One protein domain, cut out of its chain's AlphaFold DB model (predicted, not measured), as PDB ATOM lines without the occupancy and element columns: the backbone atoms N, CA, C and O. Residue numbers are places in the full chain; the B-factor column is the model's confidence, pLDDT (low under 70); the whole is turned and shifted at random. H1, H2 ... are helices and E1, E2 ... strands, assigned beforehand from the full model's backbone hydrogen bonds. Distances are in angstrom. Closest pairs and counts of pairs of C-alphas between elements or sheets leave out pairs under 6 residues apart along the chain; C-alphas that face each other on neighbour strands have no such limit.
ATOM      1  N   VAL A   8     625.295 503.027 437.768       53.81
ATOM      2  CA  VAL A   8     624.932 502.628 436.402       53.81
ATOM      3  C   VAL A   8     623.753 501.663 436.427       53.81
ATOM      4  O   VAL A   8     622.799 501.861 435.675       53.81
ATOM      5  N   ALA A   9     623.764 500.668 437.317       60.19
ATOM      6  CA  ALA A   9     622.628 499.764 437.496       60.19
ATOM      7  C   ALA A   9     621.381 500.498 438.025       60.19
ATOM      8  O   ALA A   9     620.270 500.238 437.560       60.19
ATOM      9  N   LEU A  10     621.559 501.450 438.947       55.03
ATOM     10  CA  LEU A  10     620.472 502.262 439.498       55.03
ATOM     11  C   LEU A  10     619.832 503.165 438.428       55.03
ATOM     12  O   LEU A  10     618.611 503.175 438.283       55.03
ATOM     13  N   PHE A  11     620.645 503.876 437.640       52.41
ATOM     14  CA  PHE A  11     620.170 504.730 436.549       52.41
ATOM     15  C   PHE A  11     619.558 503.906 435.418       52.41
ATOM     16  O   PHE A  11     618.489 504.255 434.929       52.41
ATOM     17  N   SER A  12     620.159 502.773 435.047       54.00
ATOM     18  CA  SER A  12     619.603 501.885 434.013       54.00
ATOM     19  C   SER A  12     618.241 501.312 434.414       54.00
ATOM     20  O   SER A  12     617.394 501.101 433.553       54.00
ATOM     21  N   ALA A  13     618.000 501.103 435.713       56.06
ATOM     22  CA  ALA A  13     616.701 500.675 436.232       56.06
ATOM     23  C   ALA A  13     615.650 501.806 436.281       56.06
ATOM     24  O   ALA A  13     614.454 501.518 436.301       56.06
ATOM     25  N   GLN A  14     616.076 503.075 436.306       52.53
ATOM     26  CA  GLN A  14     615.200 504.258 436.367       52.53
ATOM     27  C   GLN A  14     614.971 504.931 435.005       52.53
ATOM     28  O   GLN A  14     614.014 505.690 434.842       52.53
ATOM     29  N   ILE A  15     615.816 504.660 434.007       58.72
ATOM     30  CA  ILE A  15     615.597 505.105 432.630       58.72
ATOM     31  C   ILE A  15     614.501 504.231 432.031       58.72
ATOM     32  O   ILE A  15     614.737 503.139 431.521       58.72
ATOM     33  N   HIS A  16     613.269 504.724 432.109       56.81
ATOM     34  CA  HIS A  16     612.126 503.995 431.581       56.81
ATOM     35  C   HIS A  16     612.137 503.947 430.049       56.81
ATOM     36  O   HIS A  16     611.761 502.919 429.488       56.81
ATOM     37  N   GLN A  17     612.563 505.026 429.374       63.06
ATOM     38  CA  GLN A  17     612.620 505.131 427.911       63.06
ATOM     39  C   GLN A  17     613.621 506.212 427.468       63.06
ATOM     40  O   GLN A  17     613.642 507.304 428.035       63.06
ATOM     41  N   THR A  18     614.388 505.938 426.409       63.81
ATOM     42  CA  THR A  18     615.217 506.932 425.701       63.81
ATOM     43  C   THR A  18     614.593 507.192 424.334       63.81
ATOM     44  O   THR A  18     614.320 506.244 423.600       63.81
ATOM     45  N   HIS A  19     614.370 508.460 423.978       67.44
ATOM     46  CA  HIS A  19     613.826 508.850 422.673       67.44
ATOM     47  C   HIS A  19     614.676 509.948 422.043       67.44
ATOM     48  O   HIS A  19     614.951 510.958 422.687       67.44
ATOM     49  N   VAL A  20     615.049 509.771 420.775       72.06
ATOM     50  CA  VAL A  20     615.730 510.802 419.982       72.06
ATOM     51  C   VAL A  20     614.700 511.431 419.058       72.06
ATOM     52  O   VAL A  20     614.219 510.794 418.120       72.06
ATOM     53  N   ALA A  21     614.328 512.675 419.351       65.12
ATOM     54  CA  ALA A  21     613.367 513.400 418.537       65.12
ATOM     55  C   ALA A  21     614.025 513.909 417.250       65.12
ATOM     56  O   ALA A  21     615.093 514.513 417.281       65.12
ATOM     57  N   THR A  22     613.363 513.701 416.118       69.75
ATOM     58  CA  THR A  22     613.740 514.274 414.820       69.75
ATOM     59  C   THR A  22     612.497 514.847 414.143       69.75
ATOM     60  O   THR A  22     611.374 514.544 414.547       69.75
ATOM     61  N   ALA A  23     612.658 515.632 413.073       66.38
ATOM     62  CA  ALA A  23     611.516 516.100 412.279       66.38
ATOM     63  C   ALA A  23     610.636 514.942 411.757       66.38
ATOM     64  O   ALA A  23     609.422 515.090 411.646       66.38
ATOM     65  N   ALA A  24     611.239 513.781 411.478       72.69
ATOM     66  CA  ALA A  24     610.535 512.578 411.035       72.69
ATOM     67  C   ALA A  24     610.007 511.709 412.195       72.69
ATOM     68  O   ALA A  24     609.153 510.853 411.979       72.69
ATOM     69  N   CYS A  25     610.507 511.913 413.414       69.62
ATOM     70  CA  CYS A  25     610.146 511.157 414.609       69.62
ATOM     71  C   CYS A  25     609.963 512.129 415.787       69.62
ATOM     72  O   CYS A  25     610.891 512.304 416.586       69.62
ATOM     73  N   PRO A  26     608.811 512.819 415.886       69.38
ATOM     74  CA  PRO A  26     608.570 513.765 416.971       69.38
ATOM     75  C   PRO A  26     608.612 513.056 418.333       69.38
ATOM     76  O   PRO A  26     608.517 511.831 418.418       69.38
ATOM     77  N   LEU A  27     608.764 513.827 419.415       60.72
ATOM     78  CA  LEU A  27     608.685 513.285 420.776       60.72
ATOM     79  C   LEU A  27     607.375 512.491 420.955       60.72
ATOM     80  O   LEU A  27     606.320 512.980 420.538       60.72
ATOM     81  N   PRO A  28     607.409 511.302 421.586       64.81
ATOM     82  CA  PRO A  28     606.197 510.563 421.889       64.81
ATOM     83  C   PRO A  28     605.314 511.380 422.848       64.81
ATOM     84  O   PRO A  28     605.821 512.250 423.571       64.81
ATOM     85  N   PRO A  29     603.999 511.099 422.897       65.31
ATOM     86  CA  PRO A  29     603.125 511.640 423.929       65.31
ATOM     87  C   PRO A  29     603.748 511.406 425.307       65.31
ATOM     88  O   PRO A  29     604.210 510.305 425.596       65.31
ATOM     89  N   VAL A  30     603.805 512.456 426.127       63.50
ATOM     90  CA  VAL A  30     604.595 512.477 427.365       63.50
ATOM     91  C   VAL A  30     604.104 511.396 428.339       63.50
ATOM     92  O   VAL A  30     602.985 511.517 428.836       63.50
ATOM     93  N   PRO A  31     604.907 510.356 428.638       58.62
ATOM     94  CA  PRO A  31     604.429 509.203 429.399       58.62
ATOM     95  C   PRO A  31     604.560 509.373 430.922       58.62
ATOM     96  O   PRO A  31     603.973 508.593 431.667       58.62
ATOM     97  N   ALA A  32     605.316 510.370 431.399       67.81
ATOM     98  CA  ALA A  32     605.646 510.544 432.813       67.81
ATOM     99  C   ALA A  32     605.456 512.000 433.289       67.81
ATOM    100  O   ALA A  32     605.722 512.930 432.523       67.81
ATOM    101  N   PRO A  33     605.055 512.219 434.559       83.62
ATOM    102  CA  PRO A  33     604.875 513.556 435.138       83.62
ATOM    103  C   PRO A  33     606.185 514.349 435.251       83.62
ATOM    104  O   PRO A  33     606.145 515.565 435.425       83.62
ATOM    105  N   LEU A  34     607.330 513.673 435.132       89.50
ATOM    106  CA  LEU A  34     608.662 514.261 435.131       89.50
ATOM    107  C   LEU A  34     609.467 513.698 433.952       89.50
ATOM    108  O   LEU A  34     609.444 512.494 433.702       89.50
ATOM    109  N   THR A  35     610.163 514.547 433.200       90.12
ATOM    110  CA  THR A  35     611.013 514.129 432.073       90.12
ATOM    111  C   THR A  35     612.304 514.935 432.052       90.12
ATOM    112  O   THR A  35     612.255 516.162 432.071       90.12
ATOM    113  N   TRP A  36     613.442 514.252 431.947       90.62
ATOM    114  CA  TRP A  36     614.739 514.870 431.668       90.62
ATOM    115  C   TRP A  36     614.946 514.968 430.161       90.62
ATOM    116  O   TRP A  36     614.669 514.017 429.430       90.62
ATOM    117  N   ILE A  37     615.400 516.124 429.690       89.12
ATOM    118  CA  ILE A  37     615.575 516.416 428.268       89.12
ATOM    119  C   ILE A  37     616.984 516.973 428.068       89.12
ATOM    120  O   ILE A  37     617.383 517.906 428.759       89.12
ATOM    121  N   SER A  38     617.731 516.408 427.121       90.31
ATOM    122  CA  SER A  38     619.002 516.975 426.665       90.31
ATOM    123  C   SER A  38     618.782 517.735 425.357       90.31
ATOM    124  O   SER A  38     618.082 517.258 424.465       90.31
ATOM    125  N   ALA A  39     619.358 518.927 425.275       89.50
ATOM    126  CA  ALA A  39     619.275 519.856 424.157       89.50
ATOM    127  C   ALA A  39     620.665 520.438 423.864       89.50
ATOM    128  O   ALA A  39     621.572 520.315 424.688       89.50
ATOM    129  N   ALA A  40     620.823 521.101 422.719       90.12
ATOM    130  CA  ALA A  40     622.089 521.702 422.291       90.12
ATOM    131  C   ALA A  40     622.674 522.657 423.342       90.12
ATOM    132  O   ALA A  40     623.886 522.748 423.502       90.12
ATOM    133  N   ASN A  41     621.801 523.347 424.081       92.31
ATOM    134  CA  ASN A  41     622.163 524.338 425.087       92.31
ATOM    135  C   ASN A  41     622.075 523.831 426.538       92.31
ATOM    136  O   ASN A  41     622.210 524.637 427.463       92.31
ATOM    137  N   GLY A  42     621.870 522.529 426.759       93.38
ATOM    138  CA  GLY A  42     622.089 521.907 428.064       93.38
ATOM    139  C   GLY A  42     621.051 520.862 428.454       93.38
ATOM    140  O   GLY A  42     620.456 520.190 427.611       93.38
ATOM    141  N   ALA A  43     620.845 520.711 429.762       93.25
ATOM    142  CA  ALA A  43     619.867 519.780 430.313       93.25
ATOM    143  C   ALA A  43     618.665 520.529 430.887       93.25
ATOM    144  O   ALA A  43     618.804 521.570 431.535       93.25
ATOM    145  N   PHE A  44     617.488 519.956 430.670       94.50
ATOM    146  CA  PHE A  44     616.208 520.504 431.076       94.50
ATOM    147  C   PHE A  44     615.399 519.466 431.843       94.50
ATOM    148  O   PHE A  44     615.448 518.268 431.554       94.50
ATOM    149  N   LEU A  45     614.595 519.954 432.778       94.44
ATOM    150  CA  LEU A  45     613.614 519.180 433.508       94.44
ATOM    151  C   LEU A  45     612.218 519.678 433.153       94.44
ATOM    152  O   LEU A  45     611.905 520.863 433.280       94.44
ATOM    153  N   ARG A  46     611.366 518.760 432.703       94.31
ATOM    154  CA  ARG A  46     609.965 519.031 432.393       94.31
ATOM    155  C   ARG A  46     609.061 518.390 433.433       94.31
ATOM    156  O   ARG A  46     609.082 517.170 433.573       94.31
ATOM    157  N   GLY A  47     608.224 519.191 434.081       93.69
ATOM    158  CA  GLY A  47     607.129 518.741 434.937       93.69
ATOM    159  C   GLY A  47     605.777 518.886 434.237       93.69
ATOM    160  O   GLY A  47     605.534 519.886 433.564       93.69
ATOM    161  N   VAL A  48     604.878 517.915 434.399       92.12
ATOM    162  CA  VAL A  48     603.520 517.947 433.830       92.12
ATOM    163  C   VAL A  48     602.481 517.640 434.903       92.12
ATOM    164  O   VAL A  48     602.603 516.671 435.649       92.12
ATOM    165  N   ASN A  49     601.422 518.447 434.947       89.62
ATOM    166  CA  ASN A  49     600.205 518.176 435.706       89.62
ATOM    167  C   ASN A  49     598.963 518.510 434.842       89.62
ATOM    168  O   ASN A  49     599.118 519.037 433.738       89.62
ATOM    169  N   PRO A  50     597.724 518.241 435.304       89.56
ATOM    170  CA  PRO A  50     596.522 518.471 434.492       89.56
ATOM    171  C   PRO A  50     596.326 519.913 433.995       89.56
ATOM    172  O   PRO A  50     595.636 520.128 433.004       89.56
ATOM    173  N   SER A  51     596.916 520.902 434.674       90.31
ATOM    174  CA  SER A  51     596.734 522.332 434.386       90.31
ATOM    175  C   SER A  51     597.890 522.982 433.622       90.31
ATOM    176  O   SER A  51     597.719 524.085 433.101       90.31
ATOM    177  N   ARG A  52     599.069 522.345 433.567       92.44
ATOM    178  CA  ARG A  52     600.272 522.927 432.949       92.44
ATOM    179  C   ARG A  52     601.380 521.918 432.670       92.44
ATOM    180  O   ARG A  52     601.479 520.869 433.304       92.44
ATOM    181  N   GLN A  53     602.274 522.321 431.777       94.50
ATOM    182  CA  GLN A  53     603.594 521.733 431.575       94.50
ATOM    183  C   GLN A  53     604.630 522.823 431.821       94.50
ATOM    184  O   GLN A  53     604.510 523.889 431.229       94.50
ATOM    185  N   VAL A  54     605.614 522.578 432.677       95.88
ATOM    186  CA  VAL A  54     606.685 523.528 433.007       95.88
ATOM    187  C   VAL A  54     608.012 522.920 432.586       95.88
ATOM    188  O   VAL A  54     608.241 521.735 432.818       95.88
ATOM    189  N   LEU A  55     608.868 523.720 431.965       95.88
ATOM    190  CA  LEU A  55     610.202 523.349 431.520       95.88
ATOM    191  C   LEU A  55     611.210 524.308 432.154       95.88
ATOM    192  O   LEU A  55     611.150 525.510 431.901       95.88
ATOM    193  N   VAL A  56     612.131 523.768 432.947       95.75
ATOM    194  CA  VAL A  56     613.253 524.508 433.537       95.75
ATOM    195  C   VAL A  56     614.566 523.962 433.000       95.75
ATOM    196  O   VAL A  56     614.717 522.758 432.796       95.75
ATOM    197  N   GLN A  57     615.514 524.848 432.749       94.69
ATOM    198  CA  GLN A  57     616.893 524.519 432.452       94.69
ATOM    199  C   GLN A  57     617.636 524.334 433.768       94.69
ATOM    200  O   GLN A  57     617.676 525.231 434.604       94.69
ATOM    201  N   ILE A  58     618.214 523.156 433.947       93.44
ATOM    202  CA  ILE A  58     618.894 522.772 435.188       93.44
ATOM    203  C   ILE A  58     620.412 522.816 435.042       93.44
ATOM    204  O   ILE A  58     621.111 522.925 436.035       93.44
ATOM    205  N   ASN A  59     620.927 522.756 433.809       90.25
ATOM    206  CA  ASN A  59     622.348 522.906 433.522       90.25
ATOM    207  C   ASN A  59     622.552 523.615 432.184       90.25
ATOM    208  O   ASN A  59     621.969 523.221 431.171       90.25
ATOM    209  N   HIS A  60     623.448 524.600 432.173       88.44
ATOM    210  CA  HIS A  60     623.900 525.294 430.970       88.44
ATOM    211  C   HIS A  60     625.201 524.663 430.473       88.44
ATOM    212  O   HIS A  60     626.244 524.801 431.107       88.44
ATOM    213  N   HIS A  61     625.147 523.957 429.351       86.38
ATOM    214  CA  HIS A  61     626.334 523.454 428.661       86.38
ATOM    215  C   HIS A  61     626.005 523.216 427.192       86.38
ATOM    216  O   HIS A  61     624.868 522.895 426.857       86.38
ATOM    217  N   GLY A  62     627.002 523.356 426.321       81.50
ATOM    218  CA  GLY A  62     626.888 522.838 424.961       81.50
ATOM    219  C   GLY A  62     626.816 521.312 425.001       81.50
ATOM    220  O   GLY A  62     627.575 520.692 425.748       81.50
ATOM    221  N   SER A  63     625.911 520.714 424.233       78.12
ATOM    222  CA  SER A  63     625.816 519.261 424.078       78.12
ATOM    223  C   SER A  63     625.951 518.881 422.611       78.12
ATOM    224  O   SER A  63     625.169 519.344 421.788       78.12
ATOM    225  N   ASP A  64     626.876 517.971 422.301       80.00
ATOM    226  CA  ASP A  64     627.026 517.398 420.953       80.00
ATOM    227  C   ASP A  64     625.926 516.363 420.629       80.00
ATOM    228  O   ASP A  64     625.909 515.767 419.554       80.00
ATOM    229  N   LEU A  65     625.013 516.098 421.574       74.44
ATOM    230  CA  LEU A  65     623.943 515.107 421.422       74.44
ATOM    231  C   LEU A  65     622.722 515.639 420.658       74.44
ATOM    232  O   LEU A  65     621.847 514.851 420.297       74.44
ATOM    233  N   SER A  66     622.612 516.955 420.464       74.81
ATOM    234  CA  SER A  66     621.452 517.591 419.838       74.81
ATOM    235  C   SER A  66     621.836 518.923 419.204       74.81
ATOM    236  O   SER A  66     622.567 519.695 419.810       74.81
ATOM    237  N   ASP A  67     621.249 519.227 418.046       84.00
ATOM    238  CA  ASP A  67     621.360 520.536 417.382       84.00
ATOM    239  C   ASP A  67     620.197 521.482 417.745       84.00
ATOM    240  O   ASP A  67     620.077 522.587 417.216       84.00
ATOM    241  N   VAL A  68     619.282 521.038 418.617       85.12
ATOM    242  CA  VAL A  68     618.083 521.794 418.994       85.12
ATOM    243  C   VAL A  68     618.309 522.502 420.320       85.12
ATOM    244  O   VAL A  68     618.463 521.848 421.350       85.12
ATOM    245  N   GLU A  69     618.256 523.830 420.312       89.88
ATOM    246  CA  GLU A  69     618.188 524.629 421.534       89.88
ATOM    247  C   GLU A  69     616.766 524.646 422.103       89.88
ATOM    248  O   GLU A  69     615.783 524.794 421.370       89.88
ATOM    249  N   LEU A  70     616.655 524.538 423.426       91.19
ATOM    250  CA  LEU A  70     615.392 524.707 424.139       91.19
ATOM    251  C   LEU A  70     615.408 525.984 424.968       91.19
ATOM    252  O   LEU A  70     616.448 526.448 425.427       91.19
ATOM    253  N   GLN A  71     614.227 526.548 425.179       92.25
ATOM    254  CA  GLN A  71     614.030 527.671 426.085       92.25
ATOM    255  C   GLN A  71     613.164 527.207 427.253       92.25
ATOM    256  O   GLN A  71     612.234 526.424 427.029       92.25
ATOM    257  N   PRO A  72     613.440 527.668 428.484       94.44
ATOM    258  CA  PRO A  72     612.547 527.415 429.602       94.44
ATOM    259  C   PRO A  72     611.164 527.980 429.293       94.44
ATOM    260  O   PRO A  72     611.019 528.922 428.512       94.44
ATOM    261  N   GLY A  73     610.128 527.416 429.900       95.31
ATOM    262  CA  GLY A  73     608.798 527.963 429.714       95.31
ATOM    263  C   GLY A  73     607.678 527.131 430.291       95.31
ATOM    264  O   GLY A  73     607.885 526.168 431.025       95.31
ATOM    265  N   VAL A  74     606.460 527.531 429.952       96.25
ATOM    266  CA  VAL A  74     605.245 526.889 430.432       96.25
ATOM    267  C   VAL A  74     604.216 526.803 429.314       96.25
ATOM    268  O   VAL A  74     604.094 527.694 428.476       96.25
ATOM    269  N   VAL A  75     603.473 525.705 429.311       94.12
ATOM    270  CA  VAL A  75     602.314 525.482 428.452       94.12
ATOM    271  C   VAL A  75     601.111 525.260 429.351       94.12
ATOM    272  O   VAL A  75     601.174 524.445 430.269       94.12
ATOM    273  N   TRP A  76     600.004 525.938 429.067       93.25
ATOM    274  CA  TRP A  76     598.744 525.779 429.791       93.25
ATOM    275  C   TRP A  76     597.700 525.109 428.891       93.25
ATOM    276  O   TRP A  76     597.132 525.773 428.019       93.25
TER     277      TRP A  76
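What this domain is: This is residues 8 to 76 of the 220 residues of the protein "Prok-JAB domain-containing protein" of Chloroflexi bacterium (UniProt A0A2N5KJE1). The domain is one curled, strongly twisted sheet of four antiparallel strands, with E4 a short strip along one edge; a long loop, residues 15 to 33, folds back on itself before it enters E1, and the small helix H1 sticks out alone at its far end. A second long link, residues 61 to 72, swings round from the end of E3 to bring E4 in beside the first part of E3. The printed part has 69 residues, with one named helix and four named strands in the order H1, E1, E2, E3, E4; the sheet's order is E1, E2, E3, E4. The class is mixed, helices and strands, with under half of the residues in named elements. The whole is compact, with a radius of gyration of the C-alphas of 12.7 A and spans of 33 by 27 by 27 A.

Where its parts are: Begin in the sheet with its longest strand by residues, E3, residues 52 to 60: find C-alpha 52 at (600.272, 522.927, 432.949) and run 23.8 A to C-alpha 60. E2, residues 42 to 49, measures 23.5 A, and E1, residues 34 to 39, measures 16.3 A. E4, residues 73 to 75, is 7.1 A long and ends at C-alpha 75, (602.314, 525.482, 428.452). Look last for H1, residues 8 to 14, which begins at C-alpha 8, (624.932, 502.628, 436.402), and is 9.9 A long.

How they stand to each other: E1 to E4 form a meander, each strand the antiparallel neighbour of the one before. Look first at the inner strands E2 and E3, a hairpin at 161 degrees: N 45 and O 56 are 2.8 A apart, within hydrogen-bond range. On the other side of E2, E1 makes a hairpin with it at 152 degrees, with N 37 and O 44 at 2.8 A. E3 and E4 are a hairpin too, at 161 degrees, with N 53 and O 75 at 2.8 A; C-alphas 54 and 74 face each other at 4.5 A. The edge strands E1 and E4 are apart. H1 is not on the sheet, and residues 8 to 14 stand free. In H1 every O i to N i+4 pair is within hydrogen-bond range.

The domain as a whole: The two C-alphas farthest apart are those of Ala 9 and Trp 76, 36.1 A. The printed part has no cut. The links E1 to E2 and E2 to E3 are tight; those from H1 to E1, 19 residues, and from E3 to E4, 12 residues, are long. The mean pLDDT of the printed part is 80.0, and you will find values under 70 at residues 8 to 19, 21 to 23 and 25 to 32.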